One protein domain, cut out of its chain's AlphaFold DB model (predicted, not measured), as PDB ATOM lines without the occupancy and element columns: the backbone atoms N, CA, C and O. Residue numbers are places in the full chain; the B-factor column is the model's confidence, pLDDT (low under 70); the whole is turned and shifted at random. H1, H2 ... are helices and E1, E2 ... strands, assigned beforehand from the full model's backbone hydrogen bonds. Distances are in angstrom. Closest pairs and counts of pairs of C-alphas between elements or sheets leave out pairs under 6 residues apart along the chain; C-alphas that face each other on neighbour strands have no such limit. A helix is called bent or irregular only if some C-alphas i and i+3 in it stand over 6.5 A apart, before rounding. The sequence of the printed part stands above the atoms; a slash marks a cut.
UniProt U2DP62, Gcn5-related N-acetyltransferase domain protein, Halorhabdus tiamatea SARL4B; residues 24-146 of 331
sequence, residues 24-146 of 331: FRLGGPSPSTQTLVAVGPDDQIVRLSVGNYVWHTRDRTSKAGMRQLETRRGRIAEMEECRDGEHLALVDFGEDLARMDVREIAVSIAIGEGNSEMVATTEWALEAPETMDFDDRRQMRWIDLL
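This is residues 24 to 146 of the 331 residues of the protein "Gcn5-related N-acetyltransferase domain protein" of Halorhabdus tiamatea SARL4B (UniProt U2DP62). A small three-stranded sheet, E1 E2 E3, and a larger, strongly twisted sheet of six strands are partly face to face as a loose sandwich, with the single helix H1 packed between E2 and E3 of the one and E6 and E8 of the other. The long bent strand E5 is the spine of the larger sheet: its first part, with E4 and E9, forms an arm reaching away from the small sheet, and its last part pairs with E6, which pairs with E7. The printed part has 123 residues, with nine named strands and one named helix in the order E1 E2 E3 E4 E5 E6 E7 H1 E8 E9, and is mostly strand. The neighbour pairs in both sheets are antiparallel; the small sheet runs E1 E2 E3, while the larger is branched at E5. The whole is compact, with a radius of gyration of the C-alphas of 15.1 A and spans of 48 by 35 by 26 A.

E1, residues 24 to 27, begins at C-alpha 24, (104.177, 121.364, 95.069). E2 is residues 35 to 39 and E3 residues 45 to 49. E4, residues 53 to 63, is 30.5 A long, and E5, residues 66 to 81, is 38.8 A long and bends by 82 degrees at residue 78, C-alpha (98.994, 132.219, 106.594). E6 is residues 87 to 92, E7 residues 97 to 101, H1 residues 102 to 111, 14.4 A long, and E8 residues 122 to 125. E9, residues 138 to 144, is 19.8 A long and ends at (103.332, 153.647, 77.454).

E4 E5 E6 E7 form a meander, each strand the antiparallel neighbour of the one before, and so do E1 E2 E3. E4 lies on one side of E5, with N 56 and O 72 2.9 A apart; E6, with N 77 and O 90 2.8 A apart, and E9, with N 69 and O 141 2.9 A apart, lie on the other side. E8 is beside E4, with N 57 and O 123 2.9 A apart, and E7 beside E6, with N 91 and O 98 2.8 A apart. In the small sheet N 25 and O 37 are 2.9 A apart, and N 38 and O 46 2.9 A. H1 is on both sheets; it makes two layers with E1 E2 E3, at a height over the sheet of 8.1 A. Its closest C-alphas to E3 are Ala 106 and Val 46, 5.9 A, and to E8 Ile 109 and Ala 125, 5.3 A. In H1 every O i to N i+4 pair is within hydrogen-bond range.

The C-alphas of Pro 29 and Ala 64, the two farthest apart, are 49.7 A apart. The printed part has no cut. The link from E8 to E9, 12 residues, is long. Mean pLDDT of the printed part is 82.1; residues 61 to 64, 112 to 122 and 134 are under 70.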
ATOM      1  N   PHE A  24     104.441 120.497  93.917       92.56
ATOM      2  CA  PHE A  24     104.177 121.364  95.069       92.56
ATOM      3  C   PHE A  24     104.209 120.578  96.371       92.56
ATOM      4  O   PHE A  24     103.674 119.472  96.467       92.56
ATOM      5  N   ARG A  25     104.827 121.162  97.397       92.31
ATOM      6  CA  ARG A  25     104.812 120.605  98.745       92.31
ATOM      7  C   ARG A  25     104.677 121.702  99.779       92.31
ATOM      8  O   ARG A  25     105.580 122.522  99.936       92.31
ATOM      9  N   LEU A  26     103.592 121.649 100.537       91.69
ATOM     10  CA  LEU A  26     103.398 122.466 101.726       91.69
ATOM     11  C   LEU A  26     103.929 121.730 102.958       91.69
ATOM     12  O   LEU A  26     103.700 120.533 103.137       91.69
ATOM     13  N   GLY A  27     104.668 122.426 103.812       89.00
ATOM     14  CA  GLY A  27     105.201 121.844 105.039       89.00
ATOM     15  C   GLY A  27     105.367 122.874 106.145       89.00
ATOM     16  O   GLY A  27     105.751 124.009 105.897       89.00
ATOM     17  N   GLY A  28     105.086 122.474 107.381       88.19
ATOM     18  CA  GLY A  28     105.231 123.312 108.571       88.19
ATOM     19  C   GLY A  28     104.330 122.819 109.707       88.19
ATOM     20  O   GLY A  28     103.346 122.128 109.444       88.19
ATOM     21  N   PRO A  29     104.658 123.120 110.975       83.81
ATOM     22  CA  PRO A  29     103.895 122.630 112.123       83.81
ATOM     23  C   PRO A  29     102.545 123.341 112.329       83.81
ATOM     24  O   PRO A  29     101.698 122.821 113.054       83.81
ATOM     25  N   SER A  30     102.327 124.512 111.723       85.12
ATOM     26  CA  SER A  30     101.071 125.274 111.797       85.12
ATOM     27  C   SER A  30     100.860 126.133 110.547       85.12
ATOM     28  O   SER A  30     101.862 126.518 109.942       85.12
ATOM     29  N   PRO A  31      99.617 126.538 110.210       83.31
ATOM     30  CA  PRO A  31      99.322 127.465 109.105       83.31
ATOM     31  C   PRO A  31     100.140 128.763 109.111       83.31
ATOM     32  O   PRO A  31     100.438 129.311 108.061       83.31
ATOM     33  N   SER A  32     100.557 129.228 110.293       85.19
ATOM     34  CA  SER A  32     101.374 130.432 110.505       85.19
ATOM     35  C   SER A  32     102.892 130.216 110.402       85.19
ATOM     36  O   SER A  32     103.671 131.143 110.611       85.19
ATOM     37  N   THR A  33     103.338 128.989 110.133       88.44
ATOM     38  CA  THR A  33     104.758 128.614 109.986       88.44
ATOM     39  C   THR A  33     105.001 127.762 108.742       88.44
ATOM     40  O   THR A  33     106.071 127.172 108.580       88.44
ATOM     41  N   GLN A  34     103.998 127.671 107.866       92.88
ATOM     42  CA  GLN A  34     104.079 126.882 106.651       92.88
ATOM     43  C   GLN A  34     105.065 127.471 105.646       92.88
ATOM     44  O   GLN A  34     105.331 128.673 105.598       92.88
ATOM     45  N   THR A  35     105.623 126.570 104.849       95.31
ATOM     46  CA  THR A  35     106.447 126.855 103.686       95.31
ATOM     47  C   THR A  35     105.976 125.985 102.534       95.31
ATOM     48  O   THR A  35     105.945 124.758 102.651       95.31
ATOM     49  N   LEU A  36     105.621 126.625 101.428       95.50
ATOM     50  CA  LEU A  36     105.445 125.994 100.136       95.50
ATOM     51  C   LEU A  36     106.806 125.885  99.446       95.50
ATOM     52  O   LEU A  36     107.552 126.862  99.350       95.50
ATOM     53  N   VAL A  37     107.102 124.701  98.924       95.69
ATOM     54  CA  VAL A  37     108.176 124.473  97.960       95.69
ATOM     55  C   VAL A  37     107.537 124.079  96.635       95.69
ATOM     56  O   VAL A  37     106.818 123.079  96.582       95.69
ATOM     57  N   ALA A  38     107.798 124.861  95.593       93.00
ATOM     58  CA  ALA A  38     107.422 124.569  94.216       93.00
ATOM     59  C   ALA A  38     108.674 124.179  93.422       93.00
ATOM     60  O   ALA A  38     109.710 124.835  93.554       93.00
ATOM     61  N   VAL A  39     108.583 123.106  92.636       93.56
ATOM     62  CA  VAL A  39     109.651 122.606  91.763       93.56
ATOM     63  C   VAL A  39     109.109 122.517  90.342       93.56
ATOM     64  O   VAL A  39     108.152 121.781  90.111       93.56
ATOM     65  N   GLY A  40     109.693 123.285  89.429       91.69
ATOM     66  CA  GLY A  40     109.292 123.349  88.027       91.69
ATOM     67  C   GLY A  40     110.000 122.319  87.140       91.69
ATOM     68  O   GLY A  40     110.921 121.637  87.599       91.69
ATOM     69  N   PRO A  41     109.599 122.225  85.859       86.75
ATOM     70  CA  PRO A  41     110.133 121.253  84.900       86.75
ATOM     71  C   PRO A  41     111.631 121.428  84.592       86.75
ATOM     72  O   PRO A  41     112.299 120.447  84.274       86.75
ATOM     73  N   ASP A  42     112.170 122.639  84.757       86.06
ATOM     74  CA  ASP A  42     113.579 122.978  84.500       86.06
ATOM     75  C   ASP A  42     114.408 123.102  85.794       86.06
ATOM     76  O   ASP A  42     115.271 123.971  85.915       86.06
ATOM     77  N   ASP A  43     114.097 122.286  86.810       85.69
ATOM     78  CA  ASP A  43     114.710 122.335  88.151       85.69
ATOM     79  C   ASP A  43     114.611 123.720  88.835       85.69
ATOM     80  O   ASP A  43     115.349 124.034  89.775       85.69
ATOM     81  N   GLN A  44     113.669 124.559  88.393       87.12
ATOM     82  CA  GLN A  44     113.335 125.827  89.034       87.12
ATOM     83  C   GLN A  44     112.760 125.548  90.420       87.12
ATOM     84  O   GLN A  44     111.839 124.747  90.562       87.12
ATOM     85  N   ILE A  45     113.274 126.210  91.457       91.00
ATOM     86  CA  ILE A  45     112.794 126.019  92.827       91.00
ATOM     87  C   ILE A  45     112.372 127.361  93.405       91.00
ATOM     88  O   ILE A  45     113.208 128.241  93.610       91.00
ATOM     89  N   VAL A  46     111.095 127.473  93.767       92.62
ATOM     90  CA  VAL A  46     110.559 128.619  94.508       92.62
ATOM     91  C   VAL A  46     110.144 128.174  95.900       92.62
ATOM     92  O   VAL A  46     109.548 127.113  96.096       92.62
ATOM     93  N   ARG A  47     110.501 128.986  96.896       94.88
ATOM     94  CA  ARG A  47     110.152 128.759  98.298       94.88
ATOM     95  C   ARG A  47     109.396 129.962  98.823       94.88
ATOM     96  O   ARG A  47     109.943 131.059  98.851       94.88
ATOM     97  N   LEU A  48     108.169 129.724  99.263       95.31
ATOM     98  CA  LEU A  48     107.317 130.730  99.880       95.31
ATOM     99  C   LEU A  48     107.003 130.292 101.299       95.31
ATOM    100  O   LEU A  48     106.387 129.256 101.514       95.31
ATOM    101  N   SER A  49     107.415 131.081 102.269       95.94
ATOM    102  CA  SER A  49     107.153 130.880 103.685       95.94
ATOM    103  C   SER A  49     106.201 131.945 104.198       95.94
ATOM    104  O   SER A  49     106.212 133.100 103.761       95.94
ATOM    105  N   VAL A  50     105.416 131.579 105.205       94.94
ATOM    106  CA  VAL A  50     104.708 132.569 106.010       94.94
ATOM    107  C   VAL A  50     105.703 133.594 106.549       94.94
ATOM    108  O   VAL A  50     106.773 133.265 107.061       94.94
ATOM    109  N   GLY A  51     105.338 134.861 106.416       93.00
ATOM    110  CA  GLY A  51     106.164 136.002 106.758       93.00
ATOM    111  C   GLY A  51     106.980 136.555 105.596       93.00
ATOM    112  O   GLY A  51     107.450 137.685 105.743       93.00
ATOM    113  N   ASN A  52     107.118 135.841 104.468       94.31
ATOM    114  CA  ASN A  52     107.721 136.423 103.273       94.31
ATOM    115  C   ASN A  52     106.897 137.609 102.771       94.31
ATOM    116  O   ASN A  52     105.663 137.615 102.843       94.31
ATOM    117  N   TYR A  53     107.617 138.605 102.264       92.81
ATOM    118  CA  TYR A  53     107.036 139.665 101.465       92.81
ATOM    119  C   TYR A  53     107.025 139.232 100.008       92.81
ATOM    120  O   TYR A  53     107.973 138.610  99.531       92.81
ATOM    121  N   VAL A  54     105.929 139.558  99.347       92.00
ATOM    122  CA  VAL A  54     105.697 139.342  97.929       92.00
ATOM    123  C   VAL A  54     105.218 140.655  97.329       92.00
ATOM    124  O   VAL A  54     104.490 141.420  97.971       92.00
ATOM    125  N   TRP A  55     105.639 140.927  96.106       90.19
ATOM    126  CA  TRP A  55     105.200 142.080  95.340       90.19
ATOM    127  C   TRP A  55     104.248 141.583  94.276       90.19
ATOM    128  O   TRP A  55     104.546 140.622  93.575       90.19
ATOM    129  N   HIS A  56     103.086 142.214  94.223       88.81
ATOM    130  CA  HIS A  56     102.018 141.871  93.306       88.81
ATOM    131  C   HIS A  56     101.769 143.062  92.399       88.81
ATOM    132  O   HIS A  56     101.325 144.114  92.880       88.81
ATOM    133  N   THR A  57     102.066 142.904  91.116       84.94
ATOM    134  CA  THR A  57     101.791 143.902  90.087       84.94
ATOM    135  C   THR A  57     100.582 143.451  89.293       84.94
ATOM    136  O   THR A  57     100.529 142.322  88.826       84.94
ATOM    137  N   ARG A  58      99.585 144.321  89.154       79.38
ATOM    138  CA  ARG A  58      98.358 144.019  88.418       79.38
ATOM    139  C   ARG A  58      97.878 145.213  87.626       79.38
ATOM    140  O   ARG A  58      98.196 146.363  87.949       79.38
ATOM    141  N   ASP A  59      97.009 144.931  86.674       74.44
ATOM    142  CA  ASP A  59      96.222 145.970  86.042       74.44
ATOM    143  C   ASP A  59      95.231 146.609  86.981       74.44
ATOM    144  O   ASP A  59      94.509 145.949  87.732       74.44
ATOM    145  N   ARG A  60      95.156 147.931  86.876       72.56
ATOM    146  CA  ARG A  60      94.092 148.696  87.509       72.56
ATOM    147  C   ARG A  60      93.128 149.287  86.500       72.56
ATOM    148  O   ARG A  60      91.923 149.291  86.733       72.56
ATOM    149  N   THR A  61      93.663 149.872  85.438       69.38
ATOM    150  CA  THR A  61      92.881 150.503  84.378       69.38
ATOM    151  C   THR A  61      93.754 150.680  83.145       69.38
ATOM    152  O   THR A  61      94.973 150.823  83.241       69.38
ATOM    153  N   SER A  62      93.115 150.700  81.990       65.94
ATOM    154  CA  SER A  62      93.721 150.924  80.691       65.94
ATOM    155  C   SER A  62      93.091 152.157  80.043       65.94
ATOM    156  O   SER A  62      91.945 152.539  80.305       65.94
ATOM    157  N   LYS A  63      93.862 152.815  79.186       67.44
ATOM    158  CA  LYS A  63      93.355 153.734  78.163       67.44
ATOM    159  C   LYS A  63      94.119 153.428  76.879       67.44
ATOM    160  O   LYS A  63      95.170 152.805  76.930       67.44
ATOM    161  N   ALA A  64      93.622 153.869  75.727       66.88
ATOM    162  CA  ALA A  64      94.285 153.577  74.454       66.88
ATOM    163  C   ALA A  64      95.788 153.934  74.502       66.88
ATOM    164  O   ALA A  64      96.132 155.095  74.744       66.88
ATOM    165  N   GLY A  65      96.643 152.925  74.302       71.75
ATOM    166  CA  GLY A  65      98.110 153.025  74.299       71.75
ATOM    167  C   GLY A  65      98.786 153.160  75.650       71.75
ATOM    168  O   GLY A  65      99.996 153.298  75.698       71.75
ATOM    169  N   MET A  66      98.043 153.117  76.753       79.12
ATOM    170  CA  MET A  66      98.609 153.307  78.081       79.12
ATOM    171  C   MET A  66      97.957 152.378  79.094       79.12
ATOM    172  O   MET A  66      96.730 152.294  79.196       79.12
ATOM    173  N   ARG A  67      98.780 151.775  79.942       77.00
ATOM    174  CA  ARG A  67      98.335 150.846  80.980       77.00
ATOM    175  C   ARG A  67      98.703 151.392  82.345       77.00
ATOM    176  O   ARG A  67      99.833 151.831  82.557       77.00
ATOM    177  N   GLN A  68      97.749 151.418  83.270       81.06
ATOM    178  CA  GLN A  68      98.039 151.768  84.650       81.06
ATOM    179  C   GLN A  68      98.251 150.497  85.461       81.06
ATOM    180  O   GLN A  68      97.293 149.800  85.807       81.06
ATOM    181  N   LEU A  69      99.506 150.259  85.825       83.25
ATOM    182  CA  LEU A  69      99.871 149.181  86.722       83.25
ATOM    183  C   LEU A  69      99.825 149.653  88.172       83.25
ATOM    184  O   LEU A  69     100.296 150.741  88.527       83.25
ATOM    185  N   GLU A  70      99.268 148.801  89.016       85.56
ATOM    186  CA  GLU A  70      99.341 148.899  90.461       85.56
ATOM    187  C   GLU A  70     100.290 147.827  90.976       85.56
ATOM    188  O   GLU A  70     100.034 146.643  90.782       85.56
ATOM    189  N   THR A  71     101.343 148.230  91.683       88.50
ATOM    190  CA  THR A  71     102.195 147.292  92.421       88.50
ATOM    191  C   THR A  71     101.958 147.434  93.912       88.50
ATOM    192  O   THR A  71     101.908 148.550  94.435       88.50
ATOM    193  N   ARG A  72     101.791 146.310  94.606       90.50
ATOM    194  CA  ARG A  72     101.493 146.252  96.037       90.50
ATOM    195  C   ARG A  72     102.450 145.313  96.744       90.50
ATOM    196  O   ARG A  72     102.696 144.209  96.269       90.50
ATOM    197  N   ARG A  73     102.914 145.716  97.923       92.31
ATOM    198  CA  ARG A  73     103.681 144.843  98.814       92.31
ATOM    199  C   ARG A  73     102.726 144.109  99.749       92.31
ATOM    200  O   ARG A  73     102.036 144.743 100.547       92.31
ATOM    201  N   GLY A  74     102.700 142.788  99.647       93.19
ATOM    202  CA  GLY A  74     101.922 141.895 100.493       93.19
ATOM    203  C   GLY A  74     102.822 141.064 101.398       93.19
ATOM    204  O   GLY A  74     103.921 140.681 101.005       93.19
ATOM    205  N   ARG A  75     102.374 140.766 102.616       95.31
ATOM    206  CA  ARG A  75     103.024 139.796 103.500       95.31
ATOM    207  C   ARG A  75     102.185 138.534 103.557       95.31
ATOM    208  O   ARG A  75     101.006 138.604 103.886       95.31
ATOM    209  N   ILE A  76     102.788 137.379 103.311       95.75
ATOM    210  CA  ILE A  76     102.092 136.105 103.494       95.75
ATOM    211  C   ILE A  76     101.846 135.913 104.994       95.75
ATOM    212  O   ILE A  76     102.791 135.754 105.767       95.75
ATOM    213  N   ALA A  77     100.588 135.971 105.410       94.44
ATOM    214  CA  ALA A  77     100.182 135.871 106.806       94.44
ATOM    215  C   ALA A  77      99.948 134.417 107.225       94.44
ATOM    216  O   ALA A  77     100.357 134.018 108.314       94.44
ATOM    217  N   GLU A  78      99.321 133.626 106.354       94.19
ATOM    218  CA  GLU A  78      98.994 132.219 106.594       94.19
ATOM    219  C   GLU A  78      99.033 131.446 105.278       94.19
ATOM    220  O   GLU A  78      98.805 132.021 104.211       94.19
ATOM    221  N   MET A  79      99.298 130.146 105.364       94.94
ATOM    222  CA  MET A  79      99.064 129.210 104.271       94.94
ATOM    223  C   MET A  79      98.299 127.991 104.780       94.94
ATOM    224  O   MET A  79      98.411 127.627 105.955       94.94
ATOM    225  N   GLU A  80      97.532 127.352 103.902       92.19
ATOM    226  CA  GLU A  80      96.880 126.078 104.196       92.19
ATOM    227  C   GLU A  80      96.660 125.230 102.940       92.19
ATOM    228  O   GLU A  80      96.519 125.746 101.835       92.19
ATOM    229  N   GLU A  81      96.602 123.911 103.121       87.75
ATOM    230  CA  GLU A  81      96.154 122.974 102.091       87.75
ATOM    231  C   GLU A  81      94.669 122.671 102.326       87.75
ATOM    232  O   GLU A  81      94.265 122.240 103.412       87.75
ATOM    233  N   CYS A  82      93.846 122.928 101.316       83.25
ATOM    234  CA  CYS A  82      92.420 122.645 101.334       83.25
ATOM    235  C   CYS A  82      92.124 121.193 100.962       83.25
ATOM    236  O   CYS A  82      92.924 120.489 100.351       83.25
ATOM    237  N   ARG A  83      90.911 120.744 101.308       73.00
ATOM    238  CA  ARG A  83      90.465 119.356 101.088       73.00
ATOM    239  C   ARG A  83      90.491 118.921  99.622       73.00
ATOM    240  O   ARG A  83      90.609 117.728  99.366       73.00
ATOM    241  N   ASP A  84      90.420 119.878  98.705       75.19
ATOM    242  CA  ASP A  84      90.372 119.642  97.265       75.19
ATOM    243  C   ASP A  84      91.771 119.704  96.608       75.19
ATOM    244  O   ASP A  84      91.889 119.714  95.387       75.19
ATOM    245  N   GLY A  85      92.849 119.737  97.410       73.75
ATOM    246  CA  GLY A  85      94.242 119.800  96.939       73.75
ATOM    247  C   GLY A  85      94.720 121.208  96.557       73.75
ATOM    248  O   GLY A  85      95.868 121.396  96.144       73.75
ATOM    249  N   GLU A  86      93.858 122.212  96.704       81.56
ATOM    250  CA  GLU A  86      94.223 123.619  96.557       81.56
ATOM    251  C   GLU A  86      95.139 124.057  97.698       81.56
ATOM    252  O   GLU A  86      94.903 123.732  98.861       81.56
ATOM    253  N   HIS A  87      96.181 124.816  97.370       87.62
ATOM    254  CA  HIS A  87      97.062 125.407  98.366       87.62
ATOM    255  C   HIS A  87      96.774 126.898  98.416       87.62
ATOM    256  O   HIS A  87      96.888 127.588  97.409       87.62
ATOM    257  N   LEU A  88      96.425 127.419  99.581       90.75
ATOM    258  CA  LEU A  88      96.010 128.804  99.725       90.75
ATOM    259  C   LEU A  88      96.993 129.590 100.570       90.75
ATOM    260  O   LEU A  88      97.547 129.069 101.534       90.75
ATOM    261  N   ALA A  89      97.149 130.863 100.229       91.62
ATOM    262  CA  ALA A  89      97.797 131.871 101.044       91.62
ATOM    263  C   ALA A  89      96.806 132.988 101.385       91.62
ATOM    264  O   ALA A  89      96.030 133.441 100.539       91.62
ATOM    265  N   LEU A  90      96.873 133.463 102.627       93.62
ATOM    266  CA  LEU A  90      96.343 134.767 103.013       93.62
ATOM    267  C   LEU A  90      97.473 135.788 102.913       93.62
ATOM    268  O   LEU A  90      98.471 135.681 103.627       93.62
ATOM    269  N   VAL A  91      97.319 136.774 102.035       93.38
ATOM    270  CA  VAL A  91      98.304 137.831 101.792       93.38
ATOM    271  C   VAL A  91      97.775 139.152 102.343       93.38
ATOM    272  O   VAL A  91      96.719 139.632 101.939       93.38
ATOM    273  N   ASP A  92      98.516 139.733 103.283       93.69
ATOM    274  CA  ASP A  92      98.226 141.018 103.917       93.69
ATOM    275  C   ASP A  92      98.922 142.156 103.174       93.69
ATOM    276  O   ASP A  92     100.140 142.325 103.268       93.69
ATOM    277  N   PHE A  93      98.144 142.961 102.459       89.31
ATOM    278  CA  PHE A  93      98.628 144.163 101.781       89.31
ATOM    279  C   PHE A  93      98.512 145.431 102.652       89.31
ATOM    280  O   PHE A  93      98.682 146.554 102.169       89.31
ATOM    281  N   GLY A  94      98.196 145.282 103.940       86.56
ATOM    282  CA  GLY A  94      98.077 146.338 104.942       86.56
ATOM    283  C   GLY A  94      96.716 147.038 104.979       86.56
ATOM    284  O   GLY A  94      96.241 147.371 106.063       86.56
ATOM    285  N   GLU A  95      96.094 147.274 103.821       82.19
ATOM    286  CA  GLU A  95      94.740 147.852 103.715       82.19
ATOM    287  C   GLU A  95      93.650 146.767 103.604       82.19
ATOM    288  O   GLU A  95      92.512 146.973 104.030       82.19
ATOM    289  N   ASP A  96      94.022 145.593 103.096       84.88
ATOM    290  CA  ASP A  96      93.155 144.458 102.788       84.88
ATOM    291  C   ASP A  96      93.935 143.141 102.851       84.88
ATOM    292  O   ASP A  96      95.157 143.094 102.687       84.88
ATOM    293  N   LEU A  97      93.178 142.072 103.099       86.62
ATOM    294  CA  LEU A  97      93.642 140.693 103.089       86.62
ATOM    295  C   LEU A  97      93.094 140.014 101.838       86.62
ATOM    296  O   LEU A  97      91.878 139.986 101.637       86.62
ATOM    297  N   ALA A  98      93.978 139.431 101.037       86.69
ATOM    298  CA  ALA A  98      93.603 138.657  99.865       86.69
ATOM    299  C   ALA A  98      93.822 137.163 100.108       86.69
ATOM    300  O   ALA A  98      94.847 136.753 100.649       86.69
ATOM    301  N   ARG A  99      92.855 136.346  99.685       88.19
ATOM    302  CA  ARG A  99      92.969 134.885  99.646       88.19
ATOM    303  C   ARG A  99      93.346 134.477  98.228       88.19
ATOM    304  O   ARG A  99      92.621 134.818  97.299       88.19
ATOM    305  N   MET A 100      94.466 133.782  98.076       87.00
ATOM    306  CA  MET A 100      95.067 133.475  96.774       87.00
ATOM    307  C   MET A 100      95.574 132.035  96.736       87.00
ATOM    308  O   MET A 100      95.916 131.481  97.779       87.00
ATOM    309  N   ASP A 101      95.642 131.440  95.546       88.69
ATOM    310  CA  ASP A 101      96.322 130.159  95.356       88.69
ATOM    311  C   ASP A 101      97.836 130.379  95.433       88.69
ATOM    312  O   ASP A 101      98.423 131.091  94.618       88.69
ATOM    313  N   VAL A 102      98.491 129.793  96.434       90.12
ATOM    314  CA  VAL A 102      99.931 129.997  96.649       90.12
ATOM    315  C   VAL A 102     100.776 129.308  95.572       90.12
ATOM    316  O   VAL A 102     101.934 129.679  95.374       90.12
ATOM    317  N   ARG A 103     100.207 128.339  94.840       89.19
ATOM    318  CA  ARG A 103     100.860 127.723  93.674       89.19
ATOM    319  C   ARG A 103     101.005 128.736  92.553       89.19
ATOM    320  O   ARG A 103     102.078 128.817  91.973       89.19
ATOM    321  N   GLU A 104      99.975 129.546  92.317       86.38
ATOM    322  CA  GLU A 104     100.003 130.595  91.294       86.38
ATOM    323  C   GLU A 104     101.086 131.633  91.592       86.38
ATOM    324  O   GLU A 104     101.889 131.964  90.722       86.38
ATOM    325  N   ILE A 105     101.182 132.063  92.855       88.75
ATOM    326  CA  ILE A 105     102.243 132.973  93.306       88.75
ATOM    327  C   ILE A 105     103.620 132.354  93.020       88.75
ATOM    328  O   ILE A 105     104.496 133.010  92.462       88.75
ATOM    329  N   ALA A 106     103.819 131.081  93.379       89.31
ATOM    330  CA  ALA A 106     105.102 130.406  93.205       89.31
ATOM    331  C   ALA A 106     105.488 130.209  91.732       89.31
ATOM    332  O   ALA A 106     106.652 130.402  91.381       89.31
ATOM    333  N   VAL A 107     104.530 129.833  90.886       87.00
ATOM    334  CA  VAL A 107     104.749 129.616  89.451       87.00
ATOM    335  C   VAL A 107     105.020 130.935  88.734       87.00
ATOM    336  O   VAL A 107     105.983 131.006  87.976       87.00
ATOM    337  N   SER A 108     104.256 131.994  89.020       85.38
ATOM    338  CA  SER A 108     104.494 133.326  88.441       85.38
ATOM    339  C   SER A 108     105.891 133.859  88.810       85.38
ATOM    340  O   SER A 108     106.625 134.314  87.933       85.38
ATOM    341  N   ILE A 109     106.330 133.670  90.066       87.31
ATOM    342  CA  ILE A 109     107.697 134.017  90.505       87.31
ATOM    343  C   ILE A 109     108.762 133.216  89.745       87.31
ATOM    344  O   ILE A 109     109.786 133.774  89.360       87.31
ATOM    345  N   ALA A 110     108.564 131.907  89.569       84.50
ATOM    346  CA  ALA A 110     109.560 131.041  88.939       84.50
ATOM    347  C   ALA A 110     109.732 131.288  87.443       84.50
ATOM    348  O   ALA A 110     110.857 131.271  86.947       84.50
ATOM    349  N   ILE A 111     108.618 131.465  86.733       79.44
ATOM    350  CA  ILE A 111     108.624 131.713  85.289       79.44
ATOM    351  C   ILE A 111     109.225 133.091  85.003       79.44
ATOM    352  O   ILE A 111     109.736 133.318  83.911       79.44
ATOM    353  N   GLY A 112     109.249 133.976  86.006       64.44
ATOM    354  CA  GLY A 112     109.857 135.284  85.869       64.44
ATOM    355  C   GLY A 112     109.152 136.068  84.777       64.44
ATOM    356  O   GLY A 112     109.819 136.635  83.918       64.44
ATOM    357  N   GLU A 113     107.816 136.121  84.821       56.62
ATOM    358  CA  GLU A 113     107.008 136.930  83.890       56.62
ATOM    359  C   GLU A 113     107.416 138.418  83.860       56.62
ATOM    360  O   GLU A 113     106.960 139.154  83.004       56.62
ATOM    361  N   GLY A 114     108.362 138.850  84.697       44.56
ATOM    362  CA  GLY A 114     109.058 140.129  84.595       44.56
ATOM    363  C   GLY A 114     110.216 140.211  83.583       44.56
ATOM    364  O   GLY A 114     111.091 141.045  83.802       44.56
ATOM    365  N   ASN A 115     110.298 139.379  82.529       35.66
ATOM    366  CA  ASN A 115     111.385 139.499  81.534       35.66
ATOM    367  C   ASN A 115     111.074 139.141  80.064       35.66
ATOM    368  O   ASN A 115     112.007 139.035  79.267       35.66
ATOM    369  N   SER A 116     109.817 138.980  79.645       33.22
ATOM    370  CA  SER A 116     109.519 138.760  78.220       33.22
ATOM    371  C   SER A 116     108.181 139.359  77.826       33.22
ATOM    372  O   SER A 116     107.175 138.851  78.299       33.22
ATOM    373  N   GLU A 117     108.210 140.408  76.994       36.50
ATOM    374  CA  GLU A 117     107.355 140.728  75.821       36.50
ATOM    375  C   GLU A 117     105.850 140.349  75.807       36.50
ATOM    376  O   GLU A 117     105.196 140.460  74.780       36.50
ATOM    377  N   MET A 118     105.249 139.944  76.920       35.88
ATOM    378  CA  MET A 118     103.848 139.560  77.035       35.88
ATOM    379  C   MET A 118     103.332 139.954  78.412       35.88
ATOM    380  O   MET A 118     103.414 139.198  79.373       35.88
ATOM    381  N   VAL A 119     102.818 141.179  78.478       44.38
ATOM    382  CA  VAL A 119     101.507 141.590  79.014       44.38
ATOM    383  C   VAL A 119     100.725 140.512  79.797       44.38
ATOM    384  O   VAL A 119      99.576 140.205  79.487       44.38
ATOM    385  N   ALA A 120     101.288 139.959  80.872       43.09
ATOM    386  CA  ALA A 120     100.501 139.236  81.858       43.09
ATOM    387  C   ALA A 120      99.677 140.263  82.652       43.09
ATOM    388  O   ALA A 120     100.128 141.361  82.996       43.09
ATOM    389  N   THR A 121      98.415 139.944  82.919       53.81
ATOM    390  CA  THR A 121      97.472 140.797  83.665       53.81
ATOM    391  C   THR A 121      97.773 140.844  85.168       53.81
ATOM    392  O   THR A 121      97.170 141.635  85.903       53.81
ATOM    393  N   THR A 122      98.714 140.023  85.646       62.12
ATOM    394  CA  THR A 122      99.115 139.888  87.051       62.12
ATOM    395  C   THR A 122     100.493 139.225  87.162       62.12
ATOM    396  O   THR A 122     100.687 138.148  86.614       62.12
ATOM    397  N   GLU A 123     101.414 139.828  87.915       78.88
ATOM    398  CA  GLU A 123     102.782 139.345  88.140       78.88
ATOM    399  C   GLU A 123     103.123 139.296  89.636       78.88
ATOM    400  O   GLU A 123     102.709 140.164  90.419       78.88
ATOM    401  N   TRP A 124     103.925 138.297  90.020       87.25
ATOM    402  CA  TRP A 124     104.423 138.110  91.383       87.25
ATOM    403  C   TRP A 124     105.949 138.098  91.448       87.25
ATOM    404  O   TRP A 124     106.611 137.412  90.674       87.25
ATOM    405  N   ALA A 125     106.511 138.786  92.443       87.81
ATOM    406  CA  ALA A 125     107.952 138.818  92.691       87.81
ATOM    407  C   ALA A 125     108.300 138.663  94.181       87.81
ATOM    408  O   ALA A 125     107.497 138.974  95.066       87.81
ATOM    409  N   LEU A 126     109.524 138.190  94.454       88.00
ATOM    410  CA  LEU A 126     110.140 138.134  95.795       88.00
ATOM    411  C   LEU A 126     111.060 139.315  96.098       88.00
ATOM    412  O   LEU A 126     111.544 139.440  97.222       88.00
ATOM    413  N   GLU A 127     111.323 140.153  95.106       85.00
ATOM    414  CA  GLU A 127     112.130 141.353  95.252       85.00
ATOM    415  C   GLU A 127     111.277 142.568  94.899       85.00
ATOM    416  O   GLU A 127     110.338 142.480  94.103       85.00
ATOM    417  N   ALA A 128     111.581 143.701  95.533       80.00
ATOM    418  CA  ALA A 128     110.930 144.950  95.184       80.00
ATOM    419  C   ALA A 128     111.313 145.337  93.747       80.00
ATOM    420  O   ALA A 128     112.488 145.219  93.396       80.00
ATOM    421  N   PRO A 129     110.366 145.839  92.933       79.88
ATOM    422  CA  PRO A 129     110.714 146.448  91.658       79.88
ATOM    423  C   PRO A 129     111.739 147.563  91.869       79.88
ATOM    424  O   PRO A 129     111.623 148.317  92.834       79.88
ATOM    425  N   GLU A 130     112.681 147.736  90.938       76.88
ATOM    426  CA  GLU A 130     113.726 148.774  91.028       76.88
ATOM    427  C   GLU A 130     113.158 150.194  91.213       76.88
ATOM    428  O   GLU A 130     113.818 151.082  91.750       76.88
ATOM    429  N   THR A 131     111.914 150.413  90.779       73.06
ATOM    430  CA  THR A 131     111.205 151.692  90.874       73.06
ATOM    431  C   THR A 131     110.513 151.934  92.218       73.06
ATOM    432  O   THR A 131     109.956 153.020  92.399       73.06
ATOM    433  N   MET A 132     110.487 150.962  93.134       74.19
ATOM    434  CA  MET A 132     109.881 151.080  94.466       74.19
ATOM    435  C   MET A 132     110.943 151.025  95.559       74.19
ATOM    436  O   MET A 132     111.813 150.155  95.548       74.19
ATOM    437  N   ASP A 133     110.818 151.895  96.563       72.12
ATOM    438  CA  ASP A 133     111.549 151.687  97.811       72.12
ATOM    439  C   ASP A 133     110.927 150.497  98.561       72.12
ATOM    440  O   ASP A 133     109.722 150.238  98.471       72.12
ATOM    441  N   PHE A 134     111.726 149.763  99.335       64.00
ATOM    442  CA  PHE A 134     111.246 148.619 100.107       64.00
ATOM    443  C   PHE A 134     110.100 149.010 101.048       64.00
ATOM    444  O   PHE A 134     109.204 148.203 101.299       64.00
ATOM    445  N   ASP A 135     110.106 150.240 101.570       73.75
ATOM    446  CA  ASP A 135     109.065 150.728 102.474       73.75
ATOM    447  C   ASP A 135     107.752 151.092 101.773       73.75
ATOM    448  O   ASP A 135     106.692 151.062 102.419       73.75
ATOM    449  N   ASP A 136     107.778 151.302 100.458       78.94
ATOM    450  CA  ASP A 136     106.579 151.594  99.689       78.94
ATOM    451  C   ASP A 136     105.639 150.384  99.710       78.94
ATOM    452  O   ASP A 136     105.972 149.252  99.357       78.94
ATOM    453  N   ARG A 137     104.409 150.608 100.177       82.31
ATOM    454  CA  ARG A 137     103.379 149.556 100.215       82.31
ATOM    455  C   ARG A 137     102.598 149.452  98.915       82.31
ATOM    456  O   ARG A 137     101.973 148.424  98.658       82.31
ATOM    457  N   ARG A 138     102.602 150.524  98.125       87.25
ATOM    458  CA  ARG A 138     101.792 150.666  96.921       87.25
ATOM    459  C   ARG A 138     102.419 151.689  95.987       87.25
ATOM    460  O   ARG A 138     102.712 152.800  96.418       87.25
ATOM    461  N   GLN A 139     102.534 151.342  94.714       85.50
ATOM    462  CA  GLN A 139     102.928 152.254  93.648       85.50
ATOM    463  C   GLN A 139     101.932 152.154  92.496       85.50
ATOM    464  O   GLN A 139     101.459 151.071  92.155       85.50
ATOM    465  N   MET A 140     101.624 153.302  91.900       84.69
ATOM    466  CA  MET A 140     100.865 153.398  90.659       84.69
ATOM    467  C   MET A 140     101.797 153.931  89.579       84.69
ATOM    468  O   MET A 140     102.384 154.998  89.772       84.69
ATOM    469  N   ARG A 141     101.906 153.233  88.450       81.81
ATOM    470  CA  ARG A 141     102.674 153.707  87.293       81.81
ATOM    471  C   ARG A 141     101.854 153.597  86.019       81.81
ATOM    472  O   ARG A 141     101.076 152.664  85.862       81.81
ATOM    473  N   TRP A 142     102.020 154.578  85.143       81.75
ATOM    474  CA  TRP A 142     101.544 154.491  83.768       81.75
ATOM    475  C   TRP A 142     102.694 153.987  82.911       81.75
ATOM    476  O   TRP A 142     103.798 154.514  83.030       81.75
ATOM    477  N   ILE A 143     102.424 152.981  82.091       80.19
ATOM    478  CA  ILE A 143     103.340 152.487  81.067       80.19
ATOM    479  C   ILE A 143     102.770 152.889  79.715       80.19
ATOM    480  O   ILE A 143     101.555 152.780  79.503       80.19
ATOM    481  N   ASP A 144     103.647 153.392  78.851       81.56
ATOM    482  CA  ASP A 144     103.332 153.647  77.454       81.56
ATOM    483  C   ASP A 144     103.533 152.351  76.671       81.56
ATOM    484  O   ASP A 144     104.657 151.891  76.493       81.56
ATOM    485  N   LEU A 145     102.432 151.745  76.233       79.50
ATOM    486  CA  LEU A 145     102.486 150.493  75.480       79.50
ATOM    487  C   LEU A 145     103.012 150.714  74.057       79.50
ATOM    488  O   LEU A 145     103.397 149.760  73.393       79.50
ATOM    489  N   LEU A 146     103.066 151.965  73.583       77.94
ATOM    490  CA  LEU A 146     103.651 152.283  72.282       77.94
ATOM    491  C   LEU A 146     105.173 152.147  72.257       77.94
ATOM    492  O   LEU A 146     105.733 151.959  71.184       77.94
TER     493      LEU A 146